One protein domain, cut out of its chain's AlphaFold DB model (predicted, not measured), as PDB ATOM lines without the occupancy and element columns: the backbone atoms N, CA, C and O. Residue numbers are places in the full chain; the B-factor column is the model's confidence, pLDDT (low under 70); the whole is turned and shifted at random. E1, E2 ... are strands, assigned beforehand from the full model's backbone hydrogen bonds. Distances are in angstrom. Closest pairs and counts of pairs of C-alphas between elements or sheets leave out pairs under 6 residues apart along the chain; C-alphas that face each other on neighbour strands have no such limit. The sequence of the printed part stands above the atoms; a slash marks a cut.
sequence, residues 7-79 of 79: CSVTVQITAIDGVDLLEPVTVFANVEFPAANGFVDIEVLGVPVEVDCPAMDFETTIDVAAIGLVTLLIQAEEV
ATOM      1  N   CYS A   7     -56.521 -12.434  -7.972       86.06
ATOM      2  CA  CYS A   7     -55.093 -12.279  -8.143       86.06
ATOM      3  C   CYS A   7     -54.384 -13.028  -7.031       86.06
ATOM      4  O   CYS A   7     -54.603 -12.723  -5.859       86.06
ATOM      5  N   SER A   8     -53.564 -14.004  -7.397       88.06
ATOM      6  CA  SER A   8     -52.735 -14.769  -6.479       88.06
ATOM      7  C   SER A   8     -51.380 -14.087  -6.341       88.06
ATOM      8  O   SER A   8     -50.627 -14.001  -7.310       88.06
ATOM      9  N   VAL A   9     -51.069 -13.601  -5.138       87.12
ATOM     10  CA  VAL A   9     -49.793 -12.952  -4.817       87.12
ATOM     11  C   VAL A   9     -48.914 -13.882  -3.987       87.12
ATOM     12  O   VAL A   9     -49.332 -14.433  -2.966       87.12
ATOM     13  N   THR A  10     -47.663 -14.024  -4.404       90.19
ATOM     14  CA  THR A  10     -46.601 -14.742  -3.704       90.19
ATOM     15  C   THR A  10     -45.434 -13.792  -3.468       90.19
ATOM     16  O   THR A  10     -44.966 -13.132  -4.390       90.19
ATOM     17  N   VAL A  11     -44.957 -13.731  -2.225       89.00
ATOM     18  CA  VAL A  11     -43.815 -12.906  -1.815       89.00
ATOM     19  C   VAL A  11     -42.760 -13.773  -1.166       89.00
ATOM     20  O   VAL A  11     -43.031 -14.516  -0.217       89.00
ATOM     21  N   GLN A  12     -41.540 -13.639  -1.660       90.44
ATOM     22  CA  GLN A  12     -40.377 -14.382  -1.210       90.44
ATOM     23  C   GLN A  12     -39.262 -13.410  -0.844       90.44
ATOM     24  O   GLN A  12     -39.074 -12.409  -1.517       90.44
ATOM     25  N   ILE A  13     -38.510 -13.693   0.208       89.94
ATOM     26  CA  ILE A  13     -37.286 -12.963   0.532       89.94
ATOM     27  C   ILE A  13     -36.135 -13.643  -0.201       89.94
ATOM     28  O   ILE A  13     -35.917 -14.837   0.000       89.94
ATOM     29  N   THR A  14     -35.394 -12.897  -1.013       91.31
ATOM     30  CA  THR A  14     -34.236 -13.402  -1.770       91.31
ATOM     31  C   THR A  14     -32.906 -12.958  -1.174       91.31
ATOM     32  O   THR A  14     -31.935 -13.699  -1.281       91.31
ATOM     33  N   ALA A  15     -32.850 -11.812  -0.488       89.44
ATOM     34  CA  ALA A  15     -31.626 -11.318   0.144       89.44
ATOM     35  C   ALA A  15     -31.902 -10.555   1.447       89.44
ATOM     36  O   ALA A  15     -32.978  -9.982   1.628       89.44
ATOM     37  N   ILE A  16     -30.913 -10.528   2.343       89.50
ATOM     38  CA  ILE A  16     -30.927  -9.746   3.588       89.50
ATOM     39  C   ILE A  16     -29.577  -9.034   3.734       89.50
ATOM     40  O   ILE A  16     -28.528  -9.658   3.604       89.50
ATOM     41  N   ASP A  17     -29.594  -7.726   3.974       88.12
ATOM     42  CA  ASP A  17     -28.433  -6.833   4.055       88.12
ATOM     43  C   ASP A  17     -27.474  -6.945   2.858       88.12
ATOM     44  O   ASP A  17     -26.251  -6.864   2.985       88.12
ATOM     45  N   GLY A  18     -28.039  -7.145   1.663       82.69
ATOM     46  CA  GLY A  18     -27.273  -7.331   0.427       82.69
ATOM     47  C   GLY A  18     -26.567  -8.687   0.322       82.69
ATOM     48  O   GLY A  18     -25.738  -8.868  -0.569       82.69
ATOM     49  N   VAL A  19     -26.876  -9.630   1.215       88.50
ATOM     50  CA  VAL A  19     -26.440 -11.025   1.133       88.50
ATOM     51  C   VAL A  19     -27.587 -11.867   0.590       88.50
ATOM     52  O   VAL A  19     -28.618 -12.021   1.250       88.50
ATOM     53  N   ASP A  20     -27.395 -12.423  -0.605       90.44
ATOM     54  CA  ASP A  20     -28.351 -13.347  -1.214       90.44
ATOM     55  C   ASP A  20     -28.490 -14.619  -0.372       90.44
ATOM     56  O   ASP A  20     -27.508 -15.226   0.077       90.44
ATOM     57  N   LEU A  21     -29.733 -15.037  -0.162       85.81
ATOM     58  CA  LEU A  21     -30.063 -16.298   0.476       85.81
ATOM     59  C   LEU A  21     -29.846 -17.439  -0.523       85.81
ATOM     60  O   LEU A  21     -30.169 -17.334  -1.703       85.81
ATOM     61  N   LEU A  22     -29.324 -18.565  -0.032       87.12
ATOM     62  CA  LEU A  22     -29.152 -19.779  -0.841       87.12
ATOM     63  C   LEU A  22     -30.490 -20.327  -1.357       87.12
ATOM     64  O   LEU A  22     -30.543 -20.887  -2.447       87.12
ATOM     65  N   GLU A  23     -31.548 -20.165  -0.565       87.31
ATOM     66  CA  GLU A  23     -32.916 -20.522  -0.920       87.31
ATOM     67  C   GLU A  23     -33.836 -19.358  -0.532       87.31
ATOM     68  O   GLU A  23     -33.734 -18.864   0.599       87.31
ATOM     69  N   PRO A  24     -34.719 -18.902  -1.437       86.75
ATOM     70  CA  PRO A  24     -35.651 -17.835  -1.124       86.75
ATOM     71  C   PRO A  24     -36.647 -18.282  -0.050       86.75
ATOM     72  O   PRO A  24     -37.146 -19.410  -0.056       86.75
ATOM     73  N   VAL A  25     -36.946 -17.384   0.886       87.75
ATOM     74  CA  VAL A  25     -37.865 -17.658   1.995       87.75
ATOM     75  C   VAL A  25     -39.233 -17.091   1.663       87.75
ATOM     76  O   VAL A  25     -39.428 -15.879   1.659       87.75
ATOM     77  N   THR A  26     -40.206 -17.961   1.411       87.75
ATOM     78  CA  THR A  26     -41.582 -17.539   1.142       87.75
ATOM     79  C   THR A  26     -42.239 -16.982   2.403       87.75
ATOM     80  O   THR A  26     -42.457 -17.711   3.370       87.75
ATOM     81  N   VAL A  27     -42.574 -15.691   2.388       83.88
ATOM     82  CA  VAL A  27     -43.298 -15.019   3.480       83.88
ATOM     83  C   VAL A  27     -44.799 -15.178   3.284       83.88
ATOM     84  O   VAL A  27     -45.528 -15.495   4.222       83.88
ATOM     85  N   PHE A  28     -45.244 -15.013   2.040       81.62
ATOM     86  CA  PHE A  28     -46.630 -15.168   1.627       81.62
ATOM     87  C   PHE A  28     -46.682 -16.033   0.376       81.62
ATOM     88  O   PHE A  28     -45.913 -15.819  -0.558       81.62
ATOM     89  N   ALA A  29     -47.587 -17.005   0.352       82.50
ATOM     90  CA  ALA A  29     -47.787 -17.883  -0.792       82.50
ATOM     91  C   ALA A  29     -49.266 -17.905  -1.157       82.50
ATOM     92  O   ALA A  29     -50.092 -18.220  -0.300       82.50
ATOM     93  N   ASN A  30     -49.573 -17.634  -2.426       80.62
ATOM     94  CA  ASN A  30     -50.923 -17.708  -2.987       80.62
ATOM     95  C   ASN A  30     -51.978 -16.933  -2.186       80.62
ATOM     96  O   ASN A  30     -53.045 -17.461  -1.866       80.62
ATOM     97  N   VAL A  31     -51.669 -15.695  -1.808       83.38
ATOM     98  CA  VAL A  31     -52.661 -14.839  -1.161       83.38
ATOM     99  C   VAL A  31     -53.569 -14.271  -2.243       83.38
ATOM    100  O   VAL A  31     -53.105 -13.566  -3.135       83.38
ATOM    101  N   GLU A  32     -54.853 -14.614  -2.178       84.81
ATOM    102  CA  GLU A  32     -55.833 -14.258  -3.201       84.81
ATOM    103  C   GLU A  32     -56.515 -12.924  -2.887       84.81
ATOM    104  O   GLU A  32     -57.082 -12.732  -1.806       84.81
ATOM    105  N   PHE A  33     -56.524 -12.020  -3.865       84.19
ATOM    106  CA  PHE A  33     -57.189 -10.724  -3.774       84.19
ATOM    107  C   PHE A  33     -58.098 -10.461  -4.975       84.19
ATOM    108  O   PHE A  33     -57.856 -10.983  -6.059       84.19
ATOM    109  N   PRO A  34     -59.146  -9.631  -4.835       82.44
ATOM    110  CA  PRO A  34     -59.972  -9.245  -5.972       82.44
ATOM    111  C   PRO A  34     -59.159  -8.405  -6.973       82.44
ATOM    112  O   PRO A  34     -58.793  -7.270  -6.667       82.44
ATOM    113  N   ALA A  35     -58.945  -8.910  -8.191       77.38
ATOM    114  CA  ALA A  35     -58.185  -8.223  -9.244       77.38
ATOM    115  C   ALA A  35     -58.827  -6.892  -9.689       77.38
ATOM    116  O   ALA A  35     -58.178  -6.049 -10.302       77.38
ATOM    117  N   ALA A  36     -60.094  -6.651  -9.328       75.81
ATOM    118  CA  ALA A  36     -60.815  -5.412  -9.629       75.81
ATOM    119  C   ALA A  36     -60.151  -4.134  -9.073       75.81
ATOM    120  O   ALA A  36     -60.447  -3.051  -9.573       75.81
ATOM    121  N   ASN A  37     -59.287  -4.248  -8.058       72.19
ATOM    122  CA  ASN A  37     -58.583  -3.103  -7.472       72.19
ATOM    123  C   ASN A  37     -57.277  -2.744  -8.203       72.19
ATOM    124  O   ASN A  37     -56.765  -1.648  -7.997       72.19
ATOM    125  N   GLY A  38     -56.740  -3.626  -9.053       77.19
ATOM    126  CA  GLY A  38     -55.478  -3.419  -9.777       77.19
ATOM    127  C   GLY A  38     -54.206  -3.560  -8.929       77.19
ATOM    128  O   GLY A  38     -53.194  -3.991  -9.461       77.19
ATOM    129  N   PHE A  39     -54.256  -3.278  -7.625       84.00
ATOM    130  CA  PHE A  39     -53.152  -3.472  -6.681       84.00
ATOM    131  C   PHE A  39     -53.662  -3.941  -5.311       84.00
ATOM    132  O   PHE A  39     -54.864  -3.890  -5.018       84.00
ATOM    133  N   VAL A  40     -52.742  -4.408  -4.469       83.94
ATOM    134  CA  VAL A  40     -52.996  -4.798  -3.083       83.94
ATOM    135  C   VAL A  40     -51.857  -4.372  -2.164       83.94
ATOM    136  O   VAL A  40     -50.690  -4.585  -2.473       83.94
ATOM    137  N   ASP A  41     -52.203  -3.833  -0.999       86.62
ATOM    138  CA  ASP A  41     -51.247  -3.573   0.072       86.62
ATOM    139  C   ASP A  41     -51.110  -4.804   0.972       86.62
ATOM    140  O   ASP A  41     -52.078  -5.254   1.593       86.62
ATOM    141  N   ILE A  42     -49.896  -5.336   1.072       84.50
ATOM    142  CA  ILE A  42     -49.552  -6.449   1.961       84.50
ATOM    143  C   ILE A  42     -48.504  -6.007   2.978       84.50
ATOM    144  O   ILE A  42     -47.574  -5.273   2.666       84.50
ATOM    145  N   GLU A  43     -48.632  -6.464   4.218       85.56
ATOM    146  CA  GLU A  43     -47.659  -6.147   5.263       85.56
ATOM    147  C   GLU A  43     -46.583  -7.237   5.324       85.56
ATOM    148  O   GLU A  43     -46.826  -8.344   5.804       85.56
ATOM    149  N   VAL A  44     -45.380  -6.928   4.841       82.50
ATOM    150  CA  VAL A  44     -44.224  -7.831   4.871       82.50
ATOM    151  C   VAL A  44     -43.307  -7.401   6.006       82.50
ATOM    152  O   VAL A  44     -42.718  -6.325   5.972       82.50
ATOM    153  N   LEU A  45     -43.195  -8.241   7.040       83.56
ATOM    154  CA  LEU A  45     -42.340  -7.983   8.209       83.56
ATOM    155  C   LEU A  45     -42.623  -6.626   8.900       83.56
ATOM    156  O   LEU A  45     -41.716  -5.987   9.428       83.56
ATOM    157  N   GLY A  46     -43.889  -6.191   8.910       82.88
ATOM    158  CA  GLY A  46     -44.318  -4.920   9.509       82.88
ATOM    159  C   GLY A  46     -44.144  -3.693   8.606       82.88
ATOM    160  O   GLY A  46     -44.409  -2.576   9.050       82.88
ATOM    161  N   VAL A  47     -43.707  -3.882   7.356       85.00
ATOM    162  CA  VAL A  47     -43.621  -2.827   6.340       85.00
ATOM    163  C   VAL A  47     -44.726  -3.049   5.300       85.00
ATOM    164  O   VAL A  47     -44.805  -4.142   4.737       85.00
ATOM    165  N   PRO A  48     -45.592  -2.055   5.028       85.25
ATOM    166  CA  PRO A  48     -46.574  -2.159   3.957       85.25
ATOM    167  C   PRO A  48     -45.875  -2.100   2.596       85.25
ATOM    168  O   PRO A  48     -45.050  -1.220   2.345       85.25
ATOM    169  N   VAL A  49     -46.218  -3.041   1.725       86.19
ATOM    170  CA  VAL A  49     -45.721  -3.155   0.357       86.19
ATOM    171  C   VAL A  49     -46.922  -3.186  -0.577       86.19
ATOM    172  O   VAL A  49     -47.780  -4.059  -0.458       86.19
ATOM    173  N   GLU A  50     -46.965  -2.228  -1.495       87.75
ATOM    174  CA  GLU A  50     -47.955  -2.182  -2.567       87.75
ATOM    175  C   GLU A  50     -47.532  -3.168  -3.663       87.75
ATOM    176  O   GLU A  50     -46.390  -3.147  -4.132       87.75
ATOM    177  N   VAL A  51     -48.439  -4.067  -4.032       86.44
ATOM    178  CA  VAL A  51     -48.231  -5.077  -5.067       86.44
ATOM    179  C   VAL A  51     -49.259  -4.884  -6.161       86.44
ATOM    180  O   VAL A  51     -50.453  -5.105  -5.958       86.44
ATOM    181  N   ASP A  52     -48.778  -4.511  -7.339       84.88
ATOM    182  CA  ASP A  52     -49.595  -4.450  -8.542       84.88
ATOM    183  C   ASP A  52     -50.005  -5.852  -9.007       84.88
ATOM    184  O   ASP A  52     -49.249  -6.819  -8.902       84.88
ATOM    185  N   CYS A  53     -51.204  -5.956  -9.574       82.81
ATOM    186  CA  CYS A  53     -51.684  -7.154 -10.238       82.81
ATOM    187  C   CYS A  53     -52.074  -6.875 -11.702       82.81
ATOM    188  O   CYS A  53     -52.924  -6.015 -11.948       82.81
ATOM    189  N   PRO A  54     -51.547  -7.641 -12.680       82.19
ATOM    190  CA  PRO A  54     -50.509  -8.668 -12.545       82.19
ATOM    191  C   PRO A  54     -49.100  -8.061 -12.421       82.19
ATOM    192  O   PRO A  54     -48.797  -7.044 -13.045       82.19
ATOM    193  N   ALA A  55     -48.211  -8.736 -11.694       82.31
ATOM    194  CA  ALA A  55     -46.792  -8.395 -11.589       82.31
ATOM    195  C   ALA A  55     -45.935  -9.656 -11.740       82.31
ATOM    196  O   ALA A  55     -46.099 -10.630 -11.008       82.31
ATOM    197  N   MET A  56     -45.006  -9.646 -12.695       77.31
ATOM    198  CA  MET A  56     -44.085 -10.762 -12.931       77.31
ATOM    199  C   MET A  56     -42.706 -10.423 -12.376       77.31
ATOM    200  O   MET A  56     -42.105  -9.449 -12.824       77.31
ATOM    201  N   ASP A  57     -42.223 -11.243 -11.440       80.12
ATOM    202  CA  ASP A  57     -40.865 -11.191 -10.878       80.12
ATOM    203  C   ASP A  57     -40.425  -9.778 -10.465       80.12
ATOM    204  O   ASP A  57     -39.336  -9.307 -10.797       80.12
ATOM    205  N   PHE A  58     -41.308  -9.072  -9.758       84.38
ATOM    206  CA  PHE A  58     -41.028  -7.733  -9.269       84.38
ATOM    207  C   PHE A  58     -40.148  -7.816  -8.023       84.38
ATOM    208  O   PHE A  58     -40.568  -8.338  -6.991       84.38
ATOM    209  N   GLU A  59     -38.930  -7.284  -8.111       88.25
ATOM    210  CA  GLU A  59     -38.035  -7.178  -6.964       88.25
ATOM    211  C   GLU A  59     -38.110  -5.793  -6.325       88.25
ATOM    212  O   GLU A  59     -38.005  -4.763  -6.993       88.25
ATOM    213  N   THR A  60     -38.248  -5.768  -5.003       87.88
ATOM    214  CA  THR A  60     -38.212  -4.539  -4.210       87.88
ATOM    215  C   THR A  60     -37.411  -4.748  -2.936       87.88
ATOM    216  O   THR A  60     -37.292  -5.866  -2.441       87.88
ATOM    217  N   THR A  61     -36.848  -3.676  -2.390       89.75
ATOM    218  CA  THR A  61     -36.094  -3.729  -1.135       89.75
ATOM    219  C   THR A  61     -36.827  -2.920  -0.083       89.75
ATOM    220  O   THR A  61     -37.131  -1.746  -0.296       89.75
ATOM    221  N   ILE A  62     -37.080  -3.540   1.063       88.44
ATOM    222  CA  ILE A  62     -37.686  -2.889   2.221       88.44
ATOM    223  C   ILE A  62     -36.686  -2.831   3.373       88.44
ATOM    224  O   ILE A  62     -35.896  -3.750   3.569       88.44
ATOM    225  N   ASP A  63     -36.712  -1.743   4.138       88.75
ATOM    226  CA  ASP A  63     -35.929  -1.625   5.370       88.75
ATOM    227  C   ASP A  63     -36.785  -2.104   6.544       88.75
ATOM    228  O   ASP A  63     -37.786  -1.479   6.903       88.75
ATOM    229  N   VAL A  64     -36.413  -3.250   7.110       86.94
ATOM    230  CA  VAL A  64     -37.130  -3.870   8.218       86.94
ATOM    231  C   VAL A  64     -36.397  -3.561   9.511       86.94
ATOM    232  O   VAL A  64     -35.267  -4.003   9.742       86.94
ATOM    233  N   ALA A  65     -37.081  -2.852  10.408       80.75
ATOM    234  CA  ALA A  65     -36.552  -2.543  11.727       80.75
ATOM    235  C   ALA A  65     -36.079  -3.829  12.436       80.75
ATOM    236  O   ALA A  65     -36.836  -4.784  12.584       80.75
ATOM    237  N   ALA A  66     -34.823  -3.822  12.896       76.69
ATOM    238  CA  ALA A  66     -34.114  -4.932  13.546       76.69
ATOM    239  C   ALA A  66     -33.600  -6.078  12.648       76.69
ATOM    240  O   ALA A  66     -32.856  -6.912  13.163       76.69
ATOM    241  N   ILE A  67     -33.925  -6.109  11.351       79.38
ATOM    242  CA  ILE A  67     -33.366  -7.087  10.397       79.38
ATOM    243  C   ILE A  67     -32.392  -6.412   9.428       79.38
ATOM    244  O   ILE A  67     -31.354  -6.996   9.152       79.38
ATOM    245  N   GLY A  68     -32.700  -5.194   8.971       84.81
ATOM    246  CA  GLY A  68     -31.929  -4.482   7.952       84.81
ATOM    247  C   GLY A  68     -32.636  -4.469   6.595       84.81
ATOM    248  O   GLY A  68     -33.866  -4.549   6.526       84.81
ATOM    249  N   LEU A  69     -31.870  -4.349   5.510       89.31
ATOM    250  CA  LEU A  69     -32.417  -4.262   4.151       89.31
ATOM    251  C   LEU A  69     -32.804  -5.649   3.641       89.31
ATOM    252  O   LEU A  69     -31.948  -6.504   3.459       89.31
ATOM    253  N   VAL A  70     -34.080  -5.872   3.359       90.38
ATOM    254  CA  VAL A  70     -34.599  -7.156   2.881       90.38
ATOM    255  C   VAL A  70     -35.042  -7.007   1.432       90.38
ATOM    256  O   VAL A  70     -35.903  -6.182   1.129       90.38
ATOM    257  N   THR A  71     -34.473  -7.811   0.536       91.56
ATOM    258  CA  THR A  71     -34.917  -7.895  -0.859       91.56
ATOM    259  C   THR A  71     -36.032  -8.920  -0.969       91.56
ATOM    260  O   THR A  71     -35.887 -10.072  -0.555       91.56
ATOM    261  N   LEU A  72     -37.148  -8.475  -1.529       90.00
ATOM    262  CA  LEU A  72     -38.345  -9.249  -1.778       90.00
ATOM    263  C   LEU A  72     -38.492  -9.486  -3.275       90.00
ATOM    264  O   LEU A  72     -38.374  -8.547  -4.055       90.00
ATOM    265  N   LEU A  73     -38.826 -10.714  -3.645       90.81
ATOM    266  CA  LEU A  73     -39.315 -11.108  -4.954       90.81
ATOM    267  C   LEU A  73     -40.823 -11.328  -4.855       90.81
ATOM    268  O   LEU A  73     -41.297 -12.155  -4.070       90.81
ATOM    269  N   ILE A  74     -41.571 -10.574  -5.647       89.62
ATOM    270  CA  ILE A  74     -43.027 -10.537  -5.638       89.62
ATOM    271  C   ILE A  74     -43.543 -11.026  -6.988       89.62
ATOM    272  O   ILE A  74     -43.102 -10.582  -8.048       89.62
ATOM    273  N   GLN A  75     -44.496 -11.947  -6.939       89.25
ATOM    274  CA  GLN A  75     -45.159 -12.522  -8.100       89.25
ATOM    275  C   GLN A  75     -46.666 -12.415  -7.884       89.25
ATOM    276  O   GLN A  75     -47.174 -12.914  -6.883       89.25
ATOM    277  N   ALA A  76     -47.373 -11.763  -8.798       86.56
ATOM    278  CA  ALA A  76     -48.816 -11.586  -8.763       86.56
ATOM    279  C   ALA A  76     -49.424 -12.024 -10.104       86.56
ATOM    280  O   ALA A  76     -49.151 -11.417 -11.142       86.56
ATOM    281  N   GLU A  77     -50.244 -13.073 -10.084       84.81
ATOM    282  CA  GLU A  77     -50.869 -13.661 -11.275       84.81
ATOM    283  C   GLU A  77     -52.398 -13.632 -11.162       84.81
ATOM    284  O   GLU A  77     -52.956 -13.989 -10.124       84.81
ATOM    285  N   GLU A  78     -53.078 -13.210 -12.231       82.19
ATOM    286  CA  GLU A  78     -54.544 -13.257 -12.318       82.19
ATOM    287  C   GLU A  78     -55.015 -14.692 -12.628       82.19
ATOM    288  O   GLU A  78     -54.538 -15.312 -13.581       82.19
ATOM    289  N   VAL A  79     -55.950 -15.208 -11.821       74.56
ATOM    290  CA  VAL A  79     -56.514 -16.574 -11.840       74.56
ATOM    291  C   VAL A  79     -58.030 -16.589 -12.031       74.56
ATOM    292  O   VAL A  79     -58.740 -15.700 -11.494       74.56
TER     293      VAL A  79
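What this domain is: This is residues 7 to 79 of the 79 residues of an uncharacterized protein of Salipaludibacillus neizhouensis (UniProt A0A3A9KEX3). A small, lopsided sandwich: a twisted sheet of four long strands, E2, E1, E6 and E5, with a short two-stranded hairpin, E3 and E4, packed face to face over part of it. Beyond the cover of E3 and E4, the turn between E1 and E2 at residues 17 and 18 makes one end of the long axis; the turn from E2 to E3 at residues 35 to 38 makes the other. The printed part has 73 residues with six named strands, E1 to E6 in order along the chain, and no named helix, so its class is all strand. The larger sheet has the order E2, E1, E6, E5, the smaller E3, E4, both antiparallel. The whole is compact, with a radius of gyration of the C-alphas of 12.0 A, yet elongated, spanning 35 by 23 by 15 A.

How they stand to each other: E1, residues 7 to 16, forms a hairpin with its antiparallel neighbour E2, residues 19 to 34, at 162 degrees between directions; N 13 and O 25 are 2.8 A apart, within hydrogen-bond range. E2 bends by 87 degrees at residue 22. E3, residues 39 to 44, forms a hairpin with E4, residues 47 to 52, antiparallel at 152 degrees; N 42 and O 49 are 2.9 A apart. E5, residues 55 to 64, bends by 61 degrees at residue 58. It forms a hairpin with E6, residues 68 to 78, antiparallel at 154 degrees, with N 60 and O 72 at 2.9 A. E6 is also the antiparallel neighbour of E1, at 157 degrees, with N 10 and O 75 at 2.8 A. E2 and E5 are the edge strands. The two sheets make a sandwich, two sheets face to face: the parts that face each other are 8.1 A centre to centre, with their strands at 36 degrees. The closest C-alphas of E4 and E6 are those of Asp 52 and Ala 76, 7.2 A apart. E1 and E3 are near each other, with 8 pairs of C-alphas within 10 A, while E2 and E5 are apart.

Where its parts are: E1 begins at C-alpha 7, (-55.093, -12.279, -8.143), and is 27.0 A long. E2 is the longest strand by residues, 34.3 A from first to last C-alpha. E3 begins at C-alpha 39, (-53.152, -3.472, -6.681); it is 15.2 A long and E4 16.1 A. E5 is 22.5 A long. E6, 31.6 A, ends at C-alpha 78, (-54.544, -13.257, -12.318).

The domain as a whole: The C-alphas farthest apart, those of Val 19 and Ala 36, are 36.5 A apart. The first and last printed C-alphas, of Cys 7 and Val 79, are 5.8 A apart; Val 79 is the chain's last residue. The printed part has no cut, and its five links between strands are tight. The mean pLDDT of the printed part is 85.2, and no printed residue is under 70.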